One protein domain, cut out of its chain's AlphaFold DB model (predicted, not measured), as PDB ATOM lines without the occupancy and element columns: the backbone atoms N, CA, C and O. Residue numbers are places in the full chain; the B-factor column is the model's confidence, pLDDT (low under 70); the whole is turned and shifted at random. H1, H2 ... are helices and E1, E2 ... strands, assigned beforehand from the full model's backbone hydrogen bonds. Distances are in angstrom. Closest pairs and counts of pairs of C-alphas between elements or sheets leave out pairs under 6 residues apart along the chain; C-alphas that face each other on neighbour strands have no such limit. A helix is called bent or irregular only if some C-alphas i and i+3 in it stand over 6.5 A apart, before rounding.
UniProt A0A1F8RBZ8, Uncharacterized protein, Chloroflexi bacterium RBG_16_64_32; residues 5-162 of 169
ATOM      1  N   ALA A   5     119.247 118.878 110.734       96.69
ATOM      2  CA  ALA A   5     120.259 117.861 110.494       96.69
ATOM      3  C   ALA A   5     119.740 116.487 110.939       96.69
ATOM      4  O   ALA A   5     119.277 116.325 112.070       96.69
ATOM      5  N   LEU A   6     119.837 115.503 110.051       96.81
ATOM      6  CA  LEU A   6     119.546 114.100 110.309       96.81
ATOM      7  C   LEU A   6     120.834 113.289 110.168       96.81
ATOM      8  O   LEU A   6     121.580 113.442 109.199       96.81
ATOM      9  N   ARG A   7     121.075 112.404 111.136       97.56
ATOM     10  CA  ARG A   7     122.090 111.353 111.051       97.56
ATOM     11  C   ARG A   7     121.359 110.035 110.880       97.56
ATOM     12  O   ARG A   7     120.608 109.632 111.762       97.56
ATOM     13  N   LEU A   8     121.543 109.418 109.723       97.88
ATOM     14  CA  LEU A   8     120.806 108.236 109.306       97.88
ATOM     15  C   LEU A   8     121.785 107.065 109.235       97.88
ATOM     16  O   LEU A   8     122.672 107.098 108.384       97.88
ATOM     17  N   PRO A   9     121.656 106.021 110.069       98.00
ATOM     18  CA  PRO A   9     122.338 104.755 109.820       98.00
ATOM     19  C   PRO A   9     122.034 104.256 108.403       98.00
ATOM     20  O   PRO A   9     120.953 104.532 107.875       98.00
ATOM     21  N   ARG A  10     122.943 103.479 107.805       97.50
ATOM     22  CA  ARG A  10     122.855 103.004 106.412       97.50
ATOM     23  C   ARG A  10     121.456 102.534 106.002       97.50
ATOM     24  O   ARG A  10     120.925 102.944 104.974       97.50
ATOM     25  N   ARG A  11     120.820 101.709 106.841       97.50
ATOM     26  CA  ARG A  11     119.469 101.181 106.585       97.50
ATOM     27  C   ARG A  11     118.414 102.290 106.509       97.50
ATOM     28  O   ARG A  11     117.586 102.286 105.604       97.50
ATOM     29  N   GLN A  12     118.483 103.288 107.390       98.38
ATOM     30  CA  GLN A  12     117.598 104.455 107.344       98.38
ATOM     31  C   GLN A  12     117.872 105.355 106.138       98.38
ATOM     32  O   GLN A  12     116.927 105.856 105.536       98.38
ATOM     33  N   ALA A  13     119.135 105.522 105.740       98.44
ATOM     34  CA  ALA A  13     119.486 106.269 104.534       98.44
ATOM     35  C   ALA A  13     118.840 105.643 103.283       98.44
ATOM     36  O   ALA A  13     118.210 106.344 102.492       98.44
ATOM     37  N   ARG A  14     118.885 104.310 103.163       98.50
ATOM     38  CA  ARG A  14     118.204 103.567 102.089       98.50
ATOM     39  C   ARG A  14     116.679 103.702 102.151       98.50
ATOM     40  O   ARG A  14     116.051 103.901 101.114       98.50
ATOM     41  N   MET A  15     116.082 103.693 103.346       98.69
ATOM     42  CA  MET A  15     114.641 103.952 103.519       98.69
ATOM     43  C   MET A  15     114.242 105.356 103.044       98.69
ATOM     44  O   MET A  15     113.220 105.515 102.374       98.69
ATOM     45  N   VAL A  16     115.049 106.378 103.355       98.56
ATOM     46  CA  VAL A  16     114.826 107.747 102.863       98.56
ATOM     47  C   VAL A  16     114.966 107.803 101.343       98.56
ATOM     48  O   VAL A  16     114.104 108.388 100.690       98.56
ATOM     49  N   ALA A  17     115.988 107.166 100.768       98.44
ATOM     50  CA  ALA A  17     116.176 107.127  99.318       98.44
ATOM     51  C   ALA A  17     114.991 106.472  98.595       98.44
ATOM     52  O   ALA A  17     114.506 107.019  97.605       98.44
ATOM     53  N   LEU A  18     114.472 105.357  99.119       98.25
ATOM     54  CA  LEU A  18     113.274 104.701  98.589       98.25
ATOM     55  C   LEU A  18     112.044 105.620  98.660       98.25
ATOM     56  O   LEU A  18     111.321 105.765  97.676       98.25
ATOM     57  N   ALA A  19     111.821 106.268  99.808       98.25
ATOM     58  CA  ALA A  19     110.701 107.187 100.002       98.25
ATOM     59  C   ALA A  19     110.743 108.374  99.035       98.25
ATOM     60  O   ALA A  19     109.725 108.718  98.434       98.25
ATOM     61  N   VAL A  20     111.919 108.979  98.865       98.00
ATOM     62  CA  VAL A  20     112.131 110.094  97.938       98.00
ATOM     63  C   VAL A  20     111.928 109.639  96.495       98.00
ATOM     64  O   VAL A  20     111.187 110.292  95.768       98.00
ATOM     65  N   ALA A  21     112.506 108.506  96.088       96.94
ATOM     66  CA  ALA A  21     112.324 107.964  94.743       96.94
ATOM     67  C   ALA A  21     110.841 107.715  94.415       96.94
ATOM     68  O   ALA A  21     110.351 108.187  93.391       96.94
ATOM     69  N   TYR A  22     110.101 107.056  95.313       95.88
ATOM     70  CA  TYR A  22     108.663 106.840  95.134       95.88
ATOM     71  C   TYR A  22     107.878 108.155  95.089       95.88
ATOM     72  O   TYR A  22     106.963 108.301  94.283       95.88
ATOM     73  N   HIS A  23     108.222 109.125  95.942       96.12
ATOM     74  CA  HIS A  23     107.578 110.436  95.938       96.12
ATOM     75  C   HIS A  23     107.754 111.128  94.588       96.12
ATOM     76  O   HIS A  23     106.760 111.511  93.987       96.12
ATOM     77  N   LEU A  24     108.990 111.220  94.093       95.44
ATOM     78  CA  LEU A  24     109.324 111.901  92.841       95.44
ATOM     79  C   LEU A  24     108.768 111.200  91.595       95.44
ATOM     80  O   LEU A  24     108.557 111.852  90.574       95.44
ATOM     81  N   ALA A  25     108.502 109.895  91.672       93.50
ATOM     82  CA  ALA A  25     107.844 109.151  90.602       93.50
ATOM     83  C   ALA A  25     106.338 109.466  90.485       93.50
ATOM     84  O   ALA A  25     105.727 109.165  89.458       93.50
ATOM     85  N   ARG A  26     105.714 110.062  91.514       90.06
ATOM     86  CA  ARG A  26     104.280 110.376  91.508       90.06
ATOM     87  C   ARG A  26     104.011 111.743  90.868       90.06
ATOM     88  O   ARG A  26     104.541 112.751  91.335       90.06
ATOM     89  N   PRO A  27     103.114 111.826  89.869       86.56
ATOM     90  CA  PRO A  27     102.735 113.103  89.275       86.56
ATOM     91  C   PRO A  27     102.220 114.102  90.319       86.56
ATOM     92  O   PRO A  27     101.378 113.770  91.154       86.56
ATOM     93  N   GLY A  28     102.725 115.335  90.260       88.31
ATOM     94  CA  GLY A  28     102.279 116.440  91.109       88.31
ATOM     95  C   GLY A  28     102.763 116.409  92.563       88.31
ATOM     96  O   GLY A  28     102.366 117.273  93.339       88.31
ATOM     97  N   SER A  29     103.623 115.460  92.946       90.38
ATOM     98  CA  SER A  29     104.134 115.336  94.320       90.38
ATOM     99  C   SER A  29     104.939 116.563  94.783       90.38
ATOM    100  O   SER A  29     104.914 116.921  95.959       90.38
ATOM    101  N   GLU A  30     105.600 117.225  93.832       94.44
ATOM    102  CA  GLU A  30     106.455 118.397  94.024       94.44
ATOM    103  C   GLU A  30     105.734 119.721  93.719       94.44
ATOM    104  O   GLU A  30     106.386 120.753  93.579       94.44
ATOM    105  N   LEU A  31     104.401 119.718  93.599       93.31
ATOM    106  CA  LEU A  31     103.617 120.930  93.360       93.31
ATOM    107  C   LEU A  31     103.111 121.545  94.667       93.31
ATOM    108  O   LEU A  31     102.566 120.869  95.544       93.31
ATOM    109  N   ASP A  32     103.232 122.865  94.759       89.81
ATOM    110  CA  ASP A  32     102.566 123.666  95.773       89.81
ATOM    111  C   ASP A  32     101.062 123.747  95.463       89.81
ATOM    112  O   ASP A  32     100.678 124.302  94.429       89.81
ATOM    113  N   PRO A  33     100.180 123.251  96.353       86.25
ATOM    114  CA  PRO A  33      98.739 123.258  96.119       86.25
ATOM    115  C   PRO A  33      98.137 124.666  96.021       86.25
ATOM    116  O   PRO A  33      97.042 124.814  95.487       86.25
ATOM    117  N   GLN A  34      98.804 125.702  96.540       86.38
ATOM    118  CA  GLN A  34      98.294 127.075  96.484       86.38
ATOM    119  C   GLN A  34      98.636 127.777  95.173       86.38
ATOM    120  O   GLN A  34      97.877 128.628  94.712       86.38
ATOM    121  N   THR A  35      99.791 127.456  94.593       88.56
ATOM    122  CA  THR A  35     100.318 128.167  93.421       88.56
ATOM    123  C   THR A  35     100.335 127.315  92.157       88.56
ATOM    124  O   THR A  35     100.541 127.865  91.077       88.56
ATOM    125  N   ALA A  36     100.119 126.000  92.283       91.00
ATOM    126  CA  ALA A  36     100.285 124.999  91.230       91.00
ATOM    127  C   ALA A  36     101.673 125.033  90.562       91.00
ATOM    128  O   ALA A  36     101.845 124.552  89.442       91.00
ATOM    129  N   ARG A  37     102.669 125.617  91.240       92.88
ATOM    130  CA  ARG A  37     104.064 125.661  90.800       92.88
ATOM    131  C   ARG A  37     104.869 124.620  91.547       92.88
ATOM    132  O   ARG A  37     104.512 124.230  92.655       92.88
ATOM    133  N   GLU A  38     105.968 124.196  90.946       92.56
ATOM    134  CA  GLU A  38     106.898 123.305  91.623       92.56
ATOM    135  C   GLU A  38     107.549 124.001  92.822       92.56
ATOM    136  O   GLU A  38     107.843 125.199  92.778       92.56
ATOM    137  N   TYR A  39     107.781 123.246  93.894       91.69
ATOM    138  CA  TYR A  39     108.574 123.736  95.010       91.69
ATOM    139  C   TYR A  39     110.009 123.998  94.547       91.69
ATOM    140  O   TYR A  39     110.696 123.089  94.092       91.69
ATOM    141  N   GLU A  40     110.487 125.228  94.743       88.31
ATOM    142  CA  GLU A  40     111.881 125.598  94.459       88.31
ATOM    143  C   GLU A  40     112.870 124.724  95.248       88.31
ATOM    144  O   GLU A  40     113.886 124.297  94.715       88.31
ATOM    145  N   HIS A  41     112.530 124.408  96.503       91.88
ATOM    146  CA  HIS A  41     113.345 123.596  97.412       91.88
ATOM    147  C   HIS A  41     112.566 122.391  97.959       91.88
ATOM    148  O   HIS A  41     112.403 122.227  99.174       91.88
ATOM    149  N   GLY A  42     112.020 121.586  97.047       94.69
ATOM    150  CA  GLY A  42     111.327 120.333  97.352       94.69
ATOM    151  C   GLY A  42     112.271 119.138  97.555       94.69
ATOM    152  O   GLY A  42     113.440 119.323  97.914       94.69
ATOM    153  N   LEU A  43     111.803 117.897  97.365       97.38
ATOM    154  CA  LEU A  43     112.640 116.709  97.614       97.38
ATOM    155  C   LEU A  43     113.608 116.385  96.472       97.38
ATOM    156  O   LEU A  43     114.492 115.554  96.666       97.38
ATOM    157  N   ARG A  44     113.519 117.059  95.319       96.12
ATOM    158  CA  ARG A  44     114.436 116.845  94.180       96.12
ATOM    159  C   ARG A  44     115.910 117.115  94.488       96.12
ATOM    160  O   ARG A  44     116.772 116.565  93.816       96.12
ATOM    161  N   GLU A  45     116.203 117.919  95.506       95.75
ATOM    162  CA  GLU A  45     117.576 118.190  95.957       95.75
ATOM    163  C   GLU A  45     118.161 117.042  96.806       95.75
ATOM    164  O   GLU A  45     119.379 116.904  96.937       95.75
ATOM    165  N   VAL A  46     117.303 116.204  97.400       97.12
ATOM    166  CA  VAL A  46     117.716 115.173  98.363       97.12
ATOM    167  C   VAL A  46     118.548 114.055  97.723       97.12
ATOM    168  O   VAL A  46     119.566 113.705  98.322       97.12
ATOM    169  N   PRO A  47     118.210 113.503  96.535       97.25
ATOM    170  CA  PRO A  47     119.001 112.443  95.912       97.25
ATOM    171  C   PRO A  47     120.475 112.814  95.738       97.25
ATOM    172  O   PRO A  47     121.337 112.068  96.189       97.25
ATOM    173  N   SER A  48     120.779 114.007  95.211       96.50
ATOM    174  CA  SER A  48     122.170 114.449  95.021       96.50
ATOM    175  C   SER A  48     122.974 114.538  96.321       96.50
ATOM    176  O   SER A  48     124.188 114.359  96.301       96.50
ATOM    177  N   ALA A  49     122.311 114.797  97.452       96.62
ATOM    178  CA  ALA A  49     122.960 114.849  98.759       96.62
ATOM    179  C   ALA A  49     123.075 113.461  99.417       96.62
ATOM    180  O   ALA A  49     124.035 113.198 100.140       96.62
ATOM    181  N   LEU A  50     122.094 112.582  99.197       98.00
ATOM    182  CA  LEU A  50     121.956 111.313  99.910       98.00
ATOM    183  C   LEU A  50     122.595 110.129  99.178       98.00
ATOM    184  O   LEU A  50     123.240 109.305  99.823       98.00
ATOM    185  N   GLU A  51     122.413 110.024  97.860       97.06
ATOM    186  CA  GLU A  51     122.812 108.846  97.077       97.06
ATOM    187  C   GLU A  51     124.310 108.501  97.184       97.06
ATOM    188  O   GLU A  51     124.612 107.325  97.396       97.06
ATOM    189  N   PRO A  52     125.250 109.471  97.178       97.94
ATOM    190  CA  PRO A  52     126.677 109.176  97.353       97.94
ATOM    191  C   PRO A  52     127.040 108.545  98.706       97.94
ATOM    192  O   PRO A  52     128.134 108.011  98.864       97.94
ATOM    193  N   GLN A  53     126.151 108.628  99.702       97.94
ATOM    194  CA  GLN A  53     126.387 108.163 101.071       97.94
ATOM    195  C   GLN A  53     125.684 106.826 101.381       97.94
ATOM    196  O   GLN A  53     125.763 106.351 102.511       97.94
ATOM    197  N   LEU A  54     124.980 106.209 100.421       96.81
ATOM    198  CA  LEU A  54     124.110 105.046 100.683       96.81
ATOM    199  C   LEU A  54     124.837 103.764 101.100       96.81
ATOM    200  O   LEU A  54     124.214 102.892 101.718       96.81
ATOM    201  N   ASP A  55     126.123 103.653 100.780       95.56
ATOM    202  CA  ASP A  55     126.960 102.514 101.167       95.56
ATOM    203  C   ASP A  55     127.834 102.797 102.393       95.56
ATOM    204  O   ASP A  55     128.411 101.869 102.965       95.56
ATOM    205  N   ALA A  56     127.870 104.051 102.855       96.62
ATOM    206  CA  ALA A  56     128.519 104.415 104.105       96.62
ATOM    207  C   ALA A  56     127.744 103.861 105.315       96.62
ATOM    208  O   ALA A  56     126.550 103.563 105.245       96.62
ATOM    209  N   GLU A  57     128.418 103.749 106.462       96.75
ATOM    210  CA  GLU A  57     127.795 103.295 107.713       96.75
ATOM    211  C   GLU A  57     126.664 104.231 108.172       96.75
ATOM    212  O   GLU A  57     125.632 103.785 108.686       96.75
ATOM    213  N   SER A  58     126.832 105.533 107.942       96.94
ATOM    214  CA  SER A  58     125.812 106.545 108.193       96.94
ATOM    215  C   SER A  58     125.864 107.663 107.154       96.94
ATOM    216  O   SER A  58     126.929 107.996 106.640       96.94
ATOM    217  N   ALA A  59     124.705 108.258 106.877       97.94
ATOM    218  CA  ALA A  59     124.546 109.425 106.027       97.94
ATOM    219  C   ALA A  59     124.185 110.658 106.865       97.94
ATOM    220  O   ALA A  59     123.407 110.584 107.825       97.94
ATOM    221  N   ALA A  60     124.736 111.806 106.481       97.88
ATOM    222  CA  ALA A  60     124.346 113.107 107.005       97.88
ATOM    223  C   ALA A  60     123.449 113.816 105.990       97.88
ATOM    224  O   ALA A  60     123.828 113.972 104.829       97.88
ATOM    225  N   LEU A  61     122.275 114.265 106.435       97.19
ATOM    226  CA  LEU A  61     121.317 114.956 105.581       97.19
ATOM    227  C   LEU A  61     120.812 116.223 106.268       97.19
ATOM    228  O   LEU A  61     120.287 116.164 107.379       97.19
ATOM    229  N   GLU A  62     120.948 117.367 105.604       97.56
ATOM    230  CA  GLU A  62     120.337 118.620 106.045       97.56
ATOM    231  C   GLU A  62     119.062 118.882 105.255       97.56
ATOM    232  O   GLU A  62     119.088 118.949 104.029       97.56
ATOM    233  N   LEU A  63     117.949 119.065 105.961       97.62
ATOM    234  CA  LEU A  63     116.645 119.304 105.354       97.62
ATOM    235  C   LEU A  63     116.073 120.652 105.771       97.62
ATOM    236  O   LEU A  63     116.140 121.058 106.934       97.62
ATOM    237  N   ARG A  64     115.429 121.331 104.825       97.06
ATOM    238  CA  ARG A  64     114.579 122.496 105.099       97.06
ATOM    239  C   ARG A  64     113.257 122.062 105.745       97.06
ATOM    240  O   ARG A  64     112.852 120.907 105.593       97.06
ATOM    241  N   PRO A  65     112.521 122.975 106.410       96.88
ATOM    242  CA  PRO A  65     111.242 122.647 107.037       96.88
ATOM    243  C   PRO A  65     110.242 122.001 106.064       96.88
ATOM    244  O   PRO A  65     109.614 120.992 106.394       96.88
ATOM    245  N   LEU A  66     110.154 122.523 104.834       95.75
ATOM    246  CA  LEU A  66     109.316 121.957 103.777       95.75
ATOM    247  C   LEU A  66     109.731 120.523 103.420       95.75
ATOM    248  O   LEU A  66     108.882 119.640 103.360       95.75
ATOM    249  N   GLN A  67     111.030 120.273 103.251       97.56
ATOM    250  CA  GLN A  67     111.555 118.950 102.908       97.56
ATOM    251  C   GLN A  67     111.291 117.925 104.018       97.56
ATOM    252  O   GLN A  67     110.939 116.791 103.717       97.56
ATOM    253  N   VAL A  68     111.358 118.310 105.299       98.12
ATOM    254  CA  VAL A  68     110.952 117.423 106.409       98.12
ATOM    255  C   VAL A  68     109.469 117.047 106.299       98.12
ATOM    256  O   VAL A  68     109.105 115.886 106.493       98.12
ATOM    257  N   ALA A  69     108.602 118.013 105.977       96.75
ATOM    258  CA  ALA A  69     107.171 117.767 105.818       96.75
ATOM    259  C   ALA A  69     106.861 116.875 104.603       96.75
ATOM    260  O   ALA A  69     106.066 115.939 104.721       96.75
ATOM    261  N   LEU A  70     107.510 117.125 103.462       97.50
ATOM    262  CA  LEU A  70     107.384 116.298 102.261       97.50
ATOM    263  C   LEU A  70     107.928 114.886 102.501       97.50
ATOM    264  O   LEU A  70     107.252 113.918 102.159       97.50
ATOM    265  N   LEU A  71     109.076 114.743 103.170       98.44
ATOM    266  CA  LEU A  71     109.658 113.440 103.502       98.44
ATOM    267  C   LEU A  71     108.734 112.623 104.413       98.44
ATOM    268  O   LEU A  71     108.553 111.427 104.198       98.44
ATOM    269  N   ALA A  72     108.089 113.250 105.400       98.31
ATOM    270  CA  ALA A  72     107.113 112.561 106.244       98.31
ATOM    271  C   ALA A  72     105.913 112.022 105.439       98.31
ATOM    272  O   ALA A  72     105.409 110.935 105.735       98.31
ATOM    273  N   THR A  73     105.471 112.763 104.419       97.00
ATOM    274  CA  THR A  73     104.415 112.341 103.481       97.00
ATOM    275  C   THR A  73     104.900 111.235 102.540       97.00
ATOM    276  O   THR A  73     104.178 110.264 102.305       97.00
ATOM    277  N   ALA A  74     106.131 111.343 102.039       97.81
ATOM    278  CA  ALA A  74     106.780 110.337 101.205       97.81
ATOM    279  C   ALA A  74     106.900 108.993 101.939       97.81
ATOM    280  O   ALA A  74     106.444 107.973 101.426       97.81
ATOM    281  N   LEU A  75     107.395 109.011 103.184       98.44
ATOM    282  CA  LEU A  75     107.459 107.834 104.055       98.44
ATOM    283  C   LEU A  75     106.072 107.217 104.250       98.44
ATOM    284  O   LEU A  75     105.913 106.021 104.052       98.44
ATOM    285  N   SER A  76     105.051 108.019 104.579       97.94
ATOM    286  CA  SER A  76     103.673 107.518 104.704       97.94
ATOM    287  C   SER A  76     103.162 106.838 103.434       97.94
ATOM    288  O   SER A  76     102.463 105.833 103.531       97.94
ATOM    289  N   SER A  77     103.498 107.377 102.262       95.25
ATOM    290  CA  SER A  77     103.033 106.832 100.987       95.25
ATOM    291  C   SER A  77     103.710 105.493 100.680       95.25
ATOM    292  O   SER A  77     103.016 104.522 100.398       95.25
ATOM    293  N   VAL A  78     105.036 105.404 100.845       96.38
ATOM    294  CA  VAL A  78     105.768 104.139 100.658       96.38
ATOM    295  C   VAL A  78     105.384 103.090 101.694       96.38
ATOM    296  O   VAL A  78     105.240 101.930 101.341       96.38
ATOM    297  N   ILE A  79     105.145 103.467 102.953       97.31
ATOM    298  CA  ILE A  79     104.658 102.530 103.979       97.31
ATOM    299  C   ILE A  79     103.352 101.861 103.531       97.31
ATOM    300  O   ILE A  79     103.173 100.665 103.747       97.31
ATOM    301  N   ASN A  80     102.433 102.619 102.929       94.62
ATOM    302  CA  ASN A  80     101.181 102.053 102.433       94.62
ATOM    303  C   ASN A  80     101.410 101.132 101.231       94.62
ATOM    304  O   ASN A  80     100.796 100.073 101.185       94.62
ATOM    305  N   GLU A  81     102.316 101.497 100.321       93.38
ATOM    306  CA  GLU A  81     102.712 100.651  99.189       93.38
ATOM    307  C   GLU A  81     103.321  99.318  99.662       93.38
ATOM    308  O   GLU A  81     102.910  98.247  99.227       93.38
ATOM    309  N   LEU A  82     104.251  99.366 100.621       94.75
ATOM    310  CA  LEU A  82     104.947  98.187 101.142       94.75
ATOM    311  C   LEU A  82     104.012  97.209 101.864       94.75
ATOM    312  O   LEU A  82     104.185  95.999 101.752       94.75
ATOM    313  N   LYS A  83     102.985  97.708 102.562       92.75
ATOM    314  CA  LYS A  83     101.993  96.858 103.248       92.75
ATOM    315  C   LYS A  83     101.194  95.969 102.300       92.75
ATOM    316  O   LYS A  83     100.739  94.907 102.711       92.75
ATOM    317  N   VAL A  84     100.986  96.416 101.064       90.19
ATOM    318  CA  VAL A  84     100.237  95.667 100.043       90.19
ATOM    319  C   VAL A  84     101.156  94.971  99.040       90.19
ATOM    320  O   VAL A  84     100.680  94.185  98.225       90.19
ATOM    321  N   TYR A  85     102.469  95.205  99.124       90.19
ATOM    322  CA  TYR A  85     103.450  94.713  98.161       90.19
ATOM    323  C   TYR A  85     103.437  93.186  98.030       90.19
ATOM    324  O   TYR A  85     103.335  92.683  96.918       90.19
ATOM    325  N   ALA A  86     103.444  92.441  99.142       85.06
ATOM    326  CA  ALA A  86     103.406  90.974  99.102       85.06
ATOM    327  C   ALA A  86     102.121  90.427  98.447       85.06
ATOM    328  O   ALA A  86     102.151  89.405  97.766       85.06
ATOM    329  N   VAL A  87     100.992  91.129  98.605       85.88
ATOM    330  CA  VAL A  87      99.726  90.762  97.950       85.88
ATOM    331  C   VAL A  87      99.831  90.992  96.444       85.88
ATOM    332  O   VAL A  87      99.446  90.124  95.664       85.88
ATOM    333  N   PHE A  88     100.380  92.133  96.021       85.12
ATOM    334  CA  PHE A  88     100.589  92.416  94.602       85.12
ATOM    335  C   PHE A  88     101.627  91.504  93.958       85.12
ATOM    336  O   PHE A  88     101.440  91.113  92.811       85.12
ATOM    337  N   ASP A  89     102.672  91.117  94.686       82.69
ATOM    338  CA  ASP A  89     103.651  90.138  94.228       82.69
ATOM    339  C   ASP A  89     103.001  88.762  94.000       82.69
ATOM    340  O   ASP A  89     103.096  88.214  92.901       82.69
ATOM    341  N   ALA A  90     102.214  88.275  94.965       81.06
ATOM    342  CA  ALA A  90     101.463  87.026  94.824       81.06
ATOM    343  C   ALA A  90     100.457  87.063  93.656       81.06
ATOM    344  O   ALA A  90     100.294  86.076  92.941       81.06
ATOM    345  N   MET A  91      99.791  88.203  93.433       82.44
ATOM    346  CA  MET A  91      98.873  88.393  92.300       82.44
ATOM    347  C   MET A  91      99.589  88.543  90.952       82.44
ATOM    348  O   MET A  91      98.995  88.246  89.911       82.44
ATOM    349  N   ALA A  92     100.825  89.044  90.949       81.38
ATOM    350  CA  ALA A  92     101.647  89.128  89.752       81.38
ATOM    351  C   ALA A  92     102.136  87.736  89.334       81.38
ATOM    352  O   ALA A  92     102.098  87.430  88.142       81.38
ATOM    353  N   GLY A  93     102.517  86.868  90.276       76.19
ATOM    354  CA  GLY A  93     103.031  85.529  89.966       76.19
ATOM    355  C   GLY A  93     104.177  85.593  88.946       76.19
ATOM    356  O   GLY A  93     105.097  86.396  89.093       76.19
ATOM    357  N   GLU A  94     104.088  84.797  87.875       71.19
ATOM    358  CA  GLU A  94     105.029  84.835  86.736       71.19
ATOM    359  C   GLU A  94     104.711  85.928  85.699       71.19
ATOM    360  O   GLU A  94     105.466  86.144  84.751       71.19
ATOM    361  N   SER A  95     103.582  86.628  85.838       64.88
ATOM    362  CA  SER A  95     103.229  87.698  84.908       64.88
ATOM    363  C   SER A  95     104.099  88.933  85.147       64.88
ATOM    364  O   SER A  95     104.404  89.298  86.281       64.88
ATOM    365  N   ALA A  96     104.432  89.651  84.074       65.25
ATOM    366  CA  ALA A  96     105.141  90.932  84.140       65.25
ATOM    367  C   ALA A  96     104.257  92.090  84.664       65.25
ATOM    368  O   ALA A  96     104.446  93.248  84.285       65.25
ATOM    369  N   ARG A  97     103.236  91.796  85.482       69.38
ATOM    370  CA  ARG A  97     102.351  92.823  86.037       69.38
ATOM    371  C   ARG A  97     103.124  93.705  87.023       69.38
ATOM    372  O   ARG A  97     103.892  93.178  87.829       69.38
ATOM    373  N   PRO A  98     102.904  95.030  87.005       67.50
ATOM    374  CA  PRO A  98     103.545  95.924  87.958       67.50
ATOM    375  C   PRO A  98     103.112  95.581  89.386       67.50
ATOM    376  O   PRO A  98     101.919  95.558  89.687       67.50
ATOM    377  N   ARG A  99     104.087  95.364  90.274       76.06
ATOM    378  CA  ARG A  99     103.870  95.155  91.721       76.06
ATOM    379  C   ARG A  99     103.607  96.457  92.480       76.06
ATOM    380  O   ARG A  99     103.296  96.439  93.664       76.06
ATOM    381  N   SER A 100     103.760  97.583  91.789       76.38
ATOM    382  CA  SER A 100     103.508  98.923  92.287       76.38
ATOM    383  C   SER A 100     102.954  99.804  91.181       76.38
ATOM    384  O   SER A 100     103.235  99.607  89.997       76.38
ATOM    385  N   THR A 101     102.182 100.806  91.586       73.38
ATOM    386  CA  THR A 101     101.676 101.848  90.684       73.38
ATOM    387  C   THR A 101     102.716 102.928  90.370       73.38
ATOM    388  O   THR A 101     102.522 103.704  89.435       73.38
ATOM    389  N   ALA A 102     103.826 102.981  91.116       81.62
ATOM    390  CA  ALA A 102     104.915 103.920  90.880       81.62
ATOM    391  C   ALA A 102     105.963 103.327  89.913       81.62
ATOM    392  O   ALA A 102     106.528 102.265  90.200       81.62
ATOM    393  N   PRO A 103     106.268 104.001  88.786       84.50
ATOM    394  CA  PRO A 103     107.279 103.537  87.836       84.50
ATOM    395  C   PRO A 103     108.647 103.314  88.494       84.50
ATOM    396  O   PRO A 103     109.120 104.159  89.251       84.50
ATOM    397  N   GLY A 104     109.287 102.176  88.201       87.75
ATOM    398  CA  GLY A 104     110.626 101.838  88.705       87.75
ATOM    399  C   GLY A 104     110.712 101.554  90.211       87.75
ATOM    400  O   GLY A 104     111.813 101.375  90.733       87.75
ATOM    401  N   PHE A 105     109.582 101.509  90.929       90.81
ATOM    402  CA  PHE A 105     109.583 101.246  92.369       90.81
ATOM    403  C   PHE A 105     110.104  99.849  92.709       90.81
ATOM    404  O   PHE A 105     110.921  99.732  93.615       90.81
ATOM    405  N   ASP A 106     109.669  98.818  91.975       89.81
ATOM    406  CA  ASP A 106     110.084  97.425  92.209       89.81
ATOM    407  C   ASP A 106     111.611  97.276  92.088       89.81
ATOM    408  O   ASP A 106     112.277  96.799  93.009       89.81
ATOM    409  N   ASP A 107     112.186  97.813  91.008       91.38
ATOM    410  CA  ASP A 107     113.630  97.781  90.766       91.38
ATOM    411  C   ASP A 107     114.409  98.513  91.867       91.38
ATOM    412  O   ASP A 107     115.382  97.984  92.410       91.38
ATOM    413  N   LYS A 108     113.970  99.722  92.251       94.50
ATOM    414  CA  LYS A 108     114.636 100.504  93.306       94.50
ATOM    415  C   LYS A 108     114.493  99.835  94.678       94.50
ATOM    416  O   LYS A 108     115.450  99.854  95.450       94.50
ATOM    417  N   LEU A 109     113.335  99.242  94.982       95.38
ATOM    418  CA  LEU A 109     113.084  98.509  96.225       95.38
ATOM    419  C   LEU A 109     114.052  97.334  96.358       95.38
ATOM    420  O   LEU A 109     114.775  97.257  97.349       95.38
ATOM    421  N   ARG A 110     114.124  96.473  95.338       92.62
ATOM    422  CA  ARG A 110     115.001  95.292  95.328       92.62
ATOM    423  C   ARG A 110     116.483  95.661  95.300       92.62
ATOM    424  O   ARG A 110     117.286  94.975  95.921       92.62
ATOM    425  N   ALA A 111     116.855  96.756  94.636       95.00
ATOM    426  CA  ALA A 111     118.235  97.240  94.639       95.00
ATOM    427  C   ALA A 111     118.684  97.733  96.028       95.00
ATOM    428  O   ALA A 111     119.820  97.493  96.436       95.00
ATOM    429  N   LEU A 112     117.808  98.424  96.765       96.56
ATOM    430  CA  LEU A 112     118.127  98.961  98.094       96.56
ATOM    431  C   LEU A 112     117.992  97.915  99.212       96.56
ATOM    432  O   LEU A 112     118.747  97.975 100.192       96.56
ATOM    433  N   PHE A 113     117.062  96.971  99.050       96.62
ATOM    434  CA  PHE A 113     116.708  95.927 100.013       96.62
ATOM    435  C   PHE A 113     116.618  94.556  99.314       96.62
ATOM    436  O   PHE A 113     115.515  94.064  99.052       96.62
ATOM    437  N   PRO A 114     117.766  93.934  98.977       94.31
ATOM    438  CA  PRO A 114     117.804  92.665  98.248       94.31
ATOM    439  C   PRO A 114     117.068  91.516  98.946       94.31
ATOM    440  O   PRO A 114     116.591  90.603  98.276       94.31
ATOM    441  N   GLU A 115     116.932  91.564 100.274       93.75
ATOM    442  CA  GLU A 115     116.174  90.585 101.056       93.75
ATOM    443  C   GLU A 115     114.707  90.451 100.601       93.75
ATOM    444  O   GLU A 115     114.161  89.348 100.619       93.75
ATOM    445  N   ILE A 116     114.102  91.528 100.083       92.50
ATOM    446  CA  ILE A 116     112.710  91.540  99.598       92.50
ATOM    447  C   ILE A 116     112.549  90.734  98.304       92.50
ATOM    448  O   ILE A 116     111.469  90.216  98.030       92.50
ATOM    449  N   ALA A 117     113.610  90.602  97.501       86.44
ATOM    450  CA  ALA A 117     113.565  89.777  96.296       86.44
ATOM    451  C   ALA A 117     113.497  88.277  96.626       86.44
ATOM    452  O   ALA A 117     112.931  87.515  95.847       86.44
ATOM    453  N   GLY A 118     114.079  87.862  97.758       86.69
ATOM    454  CA  GLY A 118     114.028  86.479  98.235       86.69
ATOM    455  C   GLY A 118     112.750  86.161  99.010       86.69
ATOM    456  O   GLY A 118     112.196  85.077  98.848       86.69
ATOM    457  N   ASP A 119     112.274  87.107  99.820       90.19
ATOM    458  CA  ASP A 119     111.031  86.979 100.580       90.19
ATOM    459  C   ASP A 119     110.229  88.295 100.541       90.19
ATOM    460  O   ASP A 119     110.493  89.213 101.329       90.19
ATOM    461  N   PRO A 120     109.212  88.399  99.664       87.94
ATOM    462  CA  PRO A 120     108.356  89.578  99.549       87.94
ATOM    463  C   PRO A 120     107.620  89.960 100.841       87.94
ATOM    464  O   PRO A 120     107.216  91.116 100.987       87.94
ATOM    465  N   SER A 121     107.443  89.029 101.788       88.25
ATOM    466  CA  SER A 121     106.767  89.312 103.061       88.25
ATOM    467  C   SER A 121     107.571  90.264 103.957       88.25
ATOM    468  O   SER A 121     106.981  91.064 104.692       88.25
ATOM    469  N   THR A 122     108.899  90.300 103.791       93.75
ATOM    470  CA  THR A 122     109.810  91.220 104.500       93.75
ATOM    471  C   THR A 122     109.551  92.699 104.181       93.75
ATOM    472  O   THR A 122     109.941  93.585 104.945       93.75
ATOM    473  N   ALA A 123     108.819  93.007 103.102       94.19
ATOM    474  CA  ALA A 123     108.369  94.366 102.806       94.19
ATOM    475  C   ALA A 123     107.478  94.946 103.925       94.19
ATOM    476  O   ALA A 123     107.530  96.148 104.199       94.19
ATOM    477  N   SER A 124     106.698  94.104 104.616       93.56
ATOM    478  CA  SER A 124     105.873  94.529 105.755       93.56
ATOM    479  C   SER A 124     106.731  94.945 106.956       93.56
ATOM    480  O   SER A 124     106.446  95.956 107.606       93.56
ATOM    481  N   ASP A 125     107.827  94.228 107.209       95.81
ATOM    482  CA  ASP A 125     108.779  94.573 108.268       95.81
ATOM    483  C   ASP A 125     109.479  95.899 107.957       95.81
ATOM    484  O   ASP A 125     109.527  96.795 108.809       95.81
ATOM    485  N   LEU A 126     109.899  96.093 106.699       97.81
ATOM    486  CA  LEU A 126     110.434  97.371 106.224       97.81
ATOM    487  C   LEU A 126     109.425  98.515 106.426       97.81
ATOM    488  O   LEU A 126     109.798  99.603 106.868       97.81
ATOM    489  N   ALA A 127     108.131  98.283 106.179       97.69
ATOM    490  CA  ALA A 127     107.085  99.272 106.447       97.69
ATOM    491  C   ALA A 127     106.987  99.633 107.947       97.69
ATOM    492  O   ALA A 127     106.740 100.795 108.304       97.69
ATOM    493  N   GLY A 128     107.206  98.660 108.836       98.00
ATOM    494  CA  GLY A 128     107.313  98.862 110.282       98.00
ATOM    495  C   GLY A 128     108.502  99.749 110.662       98.00
ATOM    496  O   GLY A 128     108.333 100.748 111.373       98.00
ATOM    497  N   GLU A 129     109.684  99.458 110.121       98.19
ATOM    498  CA  GLU A 129     110.893 100.266 110.323       98.19
ATOM    499  C   GLU A 129     110.727 101.702 109.804       98.19
ATOM    500  O   GLU A 129     111.021 102.671 110.515       98.19
ATOM    501  N   MET A 130     110.168 101.864 108.602       98.56
ATOM    502  CA  MET A 130     109.881 103.176 108.015       98.56
ATOM    503  C   MET A 130     108.864 103.964 108.848       98.56
ATOM    504  O   MET A 130     108.956 105.192 108.950       98.56
ATOM    505  N   THR A 131     107.918 103.280 109.501       98.56
ATOM    506  CA  THR A 131     106.988 103.913 110.447       98.56
ATOM    507  C   THR A 131     107.732 104.485 111.653       98.56
ATOM    508  O   THR A 131     107.418 105.600 112.084       98.56
ATOM    509  N   MET A 132     108.734 103.773 112.183       98.38
ATOM    510  CA  MET A 132     109.570 104.279 113.277       98.38
ATOM    511  C   MET A 132     110.428 105.465 112.831       98.38
ATOM    512  O   MET A 132     110.410 106.502 113.495       98.38
ATOM    513  N   LEU A 133     111.085 105.368 111.672       98.38
ATOM    514  CA  LEU A 133     111.859 106.470 111.095       98.38
ATOM    515  C   LEU A 133     111.002 107.735 110.929       98.38
ATOM    516  O   LEU A 133     111.399 108.828 111.332       98.38
ATOM    517  N   ARG A 134     109.778 107.595 110.410       98.25
ATOM    518  CA  ARG A 134     108.851 108.722 110.259       98.25
ATOM    519  C   ARG A 134     108.514 109.387 111.596       98.25
ATOM    520  O   ARG A 134     108.387 110.608 111.643       98.25
ATOM    521  N   ARG A 135     108.337 108.608 112.671       97.75
ATOM    522  CA  ARG A 135     108.057 109.138 114.021       97.75
ATOM    523  C   ARG A 135     109.239 109.921 114.597       97.75
ATOM    524  O   ARG A 135     109.015 110.828 115.390       97.75
ATOM    525  N   GLN A 136     110.462 109.591 114.188       96.88
ATOM    526  CA  GLN A 136     111.689 110.267 114.623       96.88
ATOM    527  C   GLN A 136     111.944 111.593 113.890       96.88
ATOM    528  O   GLN A 136     112.750 112.402 114.354       96.88
ATOM    529  N   LEU A 137     111.262 111.856 112.769       97.50
ATOM    530  CA  LEU A 137     111.415 113.122 112.053       97.50
ATOM    531  C   LEU A 137     110.988 114.315 112.926       97.50
ATOM    532  O   LEU A 137     109.969 114.244 113.619       97.50
ATOM    533  N   PRO A 138     111.678 115.470 112.833       96.75
ATOM    534  CA  PRO A 138     111.346 116.678 113.590       96.75
ATOM    535  C   PRO A 138     110.119 117.415 113.014       96.75
ATOM    536  O   PRO A 138     110.118 118.638 112.881       96.75
ATOM    537  N   LEU A 139     109.054 116.684 112.666       96.06
ATOM    538  CA  LEU A 139     107.910 117.177 111.899       96.06
ATOM    539  C   LEU A 139     107.147 118.304 112.604       96.06
ATOM    540  O   LEU A 139     106.715 119.246 111.945       96.06
ATOM    541  N   ALA A 140     106.987 118.229 113.928       96.38
ATOM    542  CA  ALA A 140     106.323 119.283 114.697       96.38
ATOM    543  C   ALA A 140     107.081 120.617 114.581       96.38
ATOM    544  O   ALA A 140     106.499 121.620 114.173       96.38
ATOM    545  N   ARG A 141     108.399 120.589 114.819       96.56
ATOM    546  CA  ARG A 141     109.285 121.758 114.692       96.56
ATOM    547  C   ARG A 141     109.352 122.282 113.257       96.56
ATOM    548  O   ARG A 141     109.370 123.487 113.035       96.56
ATOM    549  N   ALA A 142     109.359 121.392 112.266       96.50
ATOM    550  CA  ALA A 142     109.333 121.792 110.863       96.50
ATOM    551  C   ALA A 142     108.026 122.513 110.491       96.50
ATOM    552  O   ALA A 142     108.053 123.530 109.805       96.50
ATOM    553  N   ARG A 143     106.875 122.028 110.975       95.19
ATOM    554  CA  ARG A 143     105.571 122.676 110.749       95.19
ATOM    555  C   ARG A 143     105.467 124.037 111.423       95.19
ATOM    556  O   ARG A 143     104.905 124.952 110.830       95.19
ATOM    557  N   GLU A 144     106.011 124.165 112.627       96.00
ATOM    558  CA  GLU A 144     106.111 125.446 113.326       96.00
ATOM    559  C   GLU A 144     106.932 126.453 112.511       96.00
ATOM    560  O   GLU A 144     106.421 127.523 112.184       96.00
ATOM    561  N   ALA A 145     108.128 126.060 112.058       95.56
ATOM    562  CA  ALA A 145     108.986 126.918 111.245       95.56
ATOM    563  C   ALA A 145     108.316 127.343 109.924       95.56
ATOM    564  O   ALA A 145     108.388 128.508 109.545       95.56
ATOM    565  N   LEU A 146     107.591 126.437 109.250       92.94
ATOM    566  CA  LEU A 146     106.788 126.781 108.066       92.94
ATOM    567  C   LEU A 146     105.680 127.797 108.385       92.94
ATOM    568  O   LEU A 146     105.371 128.665 107.567       92.94
ATOM    569  N   GLY A 147     105.053 127.682 109.557       92.88
ATOM    570  CA  GLY A 147     104.057 128.638 110.036       92.88
ATOM    571  C   GLY A 147     104.657 130.024 110.267       92.88
ATOM    572  O   GLY A 147     104.073 131.022 109.842       92.88
ATOM    573  N   ASP A 148     105.837 130.090 110.880       92.50
ATOM    574  CA  ASP A 148     106.580 131.335 111.085       92.50
ATOM    575  C   ASP A 148     106.999 131.988 109.771       92.50
ATOM    576  O   ASP A 148     106.779 133.186 109.587       92.50
ATOM    577  N   GLU A 149     107.520 131.205 108.824       89.69
ATOM    578  CA  GLU A 149     107.901 131.685 107.493       89.69
ATOM    579  C   GLU A 149     106.700 132.283 106.746       89.69
ATOM    580  O   GLU A 149     106.794 133.382 106.191       89.69
ATOM    581  N   ARG A 150     105.536 131.621 106.798       87.62
ATOM    582  CA  ARG A 150     104.289 132.134 106.204       87.62
ATOM    583  C   ARG A 150     103.826 133.427 106.869       87.62
ATOM    584  O   ARG A 150     103.537 134.401 106.175       87.62
ATOM    585  N   ARG A 151     103.807 133.477 108.206       89.75
ATOM    586  CA  ARG A 151     103.438 134.689 108.960       89.75
ATOM    587  C   ARG A 151     104.372 135.859 108.646       89.75
ATOM    588  O   ARG A 151     103.905 136.983 108.458       89.75
ATOM    589  N   ALA A 152     105.675 135.606 108.564       88.25
ATOM    590  CA  ALA A 152     106.667 136.614 108.212       88.25
ATOM    591  C   ALA A 152     106.465 137.135 106.779       88.25
ATOM    592  O   ALA A 152     106.469 138.351 106.567       88.25
ATOM    593  N   ALA A 153     106.221 136.243 105.813       85.88
ATOM    594  CA  ALA A 153     105.940 136.611 104.426       85.88
ATOM    595  C   ALA A 153     104.662 137.460 104.299       85.88
ATOM    596  O   ALA A 153     104.663 138.492 103.618       85.88
ATOM    597  N   ASP A 154     103.596 137.090 105.009       87.00
ATOM    598  CA  ASP A 154     102.342 137.845 105.033       87.00
ATOM    599  C   ASP A 154     102.513 139.234 105.656       87.00
ATOM    600  O   ASP A 154     102.040 140.233 105.100       87.00
ATOM    601  N   ASN A 155     103.233 139.329 106.777       86.38
ATOM    602  CA  ASN A 155     103.533 140.605 107.424       86.38
ATOM    603  C   ASN A 155     104.371 141.516 106.516       86.38
ATOM    604  O   ASN A 155     104.021 142.685 106.342       86.38
ATOM    605  N   ALA A 156     105.408 140.982 105.864       82.81
ATOM    606  CA  ALA A 156     106.228 141.722 104.906       82.81
ATOM    607  C   ALA A 156     105.419 142.204 103.685       82.81
ATOM    608  O   ALA A 156     105.620 143.313 103.182       82.81
ATOM    609  N   ARG A 157     104.460 141.399 103.208       81.31
ATOM    610  CA  ARG A 157     103.557 141.790 102.116       81.31
ATOM    611  C   ARG A 157     102.594 142.899 102.545       81.31
ATOM    612  O   ARG A 157     102.304 143.788 101.744       81.31
ATOM    613  N   ARG A 158     102.101 142.873 103.787       78.69
ATOM    614  CA  ARG A 158     101.215 143.913 104.345       78.69
ATOM    615  C   ARG A 158     101.934 145.247 104.553       78.69
ATOM    616  O   ARG A 158     101.347 146.281 104.240       78.69
ATOM    617  N   THR A 159     103.180 145.241 105.028       76.88
ATOM    618  CA  THR A 159     103.974 146.468 105.238       76.88
ATOM    619  C   THR A 159     104.404 147.115 103.921       76.88
ATOM    620  O   THR A 159     104.289 148.330 103.777       76.88
ATOM    621  N   ARG A 160     104.787 146.323 102.907       67.69
ATOM    622  CA  ARG A 160     105.118 146.828 101.557       67.69
ATOM    623  C   ARG A 160     103.938 147.472 100.817       67.69
ATOM    624  O   ARG A 160     104.146 148.329  99.969       67.69
ATOM    625  N   LYS A 161     102.693 147.094 101.130       60.28
ATOM    626  CA  LYS A 161     101.475 147.600 100.465       60.28
ATOM    627  C   LYS A 161     100.971 148.965 100.969       60.28
ATOM    628  O   LYS A 161      99.889 149.382 100.561       60.28
ATOM    629  N   ARG A 162     101.707 149.678 101.833       63.62
ATOM    630  CA  ARG A 162     101.271 150.975 102.397       63.62
ATOM    631  C   ARG A 162     102.144 152.186 102.003       63.62
ATOM    632  O   ARG A 162     102.551 152.932 102.888       63.62
TER     633      ARG A 162
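Overview. This is residues 5 to 162 of the 169 residues of an uncharacterized protein of Chloroflexi bacterium RBG_16_64_32 (UniProt A0A1F8RBZ8). H1 runs through the middle of a helical body, with H2 and H4 packed along it, the long kinked H3 crossing it and H6 folded back beside H3. E1 and E2 make a small two-strand antiparallel sheet at the first end of H1, with H2 packed mainly on E2, and H7 leaves the body as an arm of which residues 150 to 160 stick out. The printed part has 158 residues, with seven named helices and two named strands in the order E1 H1 H2 E2 H3 H4 H5 H6 H7, and its class is mostly helix. It is only just compact, close to loose, with a radius of gyration of the C-alphas of 17.8 A and spans of 68 by 33 by 24 A, the arm adding to the length.

Arrangement. E1, residues 5 to 9, and E2, residues 58 to 63, are antiparallel neighbours at 154 degrees; N 6 and O 61 are 2.8 A apart and N 8 and O 59 are 2.9 A apart, within hydrogen-bond range. H2, residues 43 to 53, comes closest to E2 at the C-alphas of Gln 53 and Ala 59, 5.4 A apart. H1, residues 10 to 25, and H2 form a helical hairpin, opposite ways at a shallow tilt of 33 degrees, only just short of steep; their closest C-alphas, of Val 20 and Leu 43, are 6.6 A apart. H1 touches H3, residues 65 to 92, about perpendicular at 87 degrees, with its residues 16 to 23 alone; the closest C-alphas, of Ala 19 and Ala 74, are 5.2 A apart. H4, residues 105 to 112, touches H1 at a shallow tilt of 19 degrees, opposite ways, closest at the C-alphas of Arg 14 and Leu 112, 6.1 A. H6, residues 122 to 136, touches H3 at a shallow tilt of 13 degrees, opposite ways, closest at the C-alphas of Ile 79 and Ala 127, 4.8 A. H5, residues 115 to 118, and H4 only just touch, with 3 pairs of C-alphas within 8 A, and only at the corner; the closest, of Arg 110 and Ala 117, are 5.8 A apart. H7, residues 139 to 160, touches H3 with its residues 139 to 146 alone, at a steep tilt of 46 degrees, closest at the C-alphas of Pro 65 and Ala 142, 4.4 A. Every O i to N i+4 pair is within hydrogen-bond range in H1, H4, H6 and H7, against 21 of 24 in H3 and 2 of 7 in H2, where 4 of 8 O i to N i+3 pairs are; H5 is too short for an i+4 pair.

Along the chain. E1 begins at C-alpha 5, (120.259, 117.861, 110.494), and H7 ends at C-alpha 160, (105.118, 146.828, 101.557). From first to last C-alpha H3 measures 38.9 A, H7 31.5 A, H1 22.7 A, H6 21.7 A, H2 16.6 A and E2 16.0 A. H3 has a kink of 47 degrees near residue 86 and is irregular, C-alphas 83 and 86 being 7.3 A apart; H2 is only just irregular, C-alphas 49 and 52 being 6.9 A apart.

Size, cuts and confidence. The C-alphas farthest apart, of Glu 94 and Arg 162, are 68.1 A apart, and residues 150 to 162 stand free. The printed part has no cut; the links H1 to H2 and H3 to H4 are long, the others tight. Residues 95 to 98 and 160 to 162 have pLDDT under 70; the mean of the printed part is 91.8.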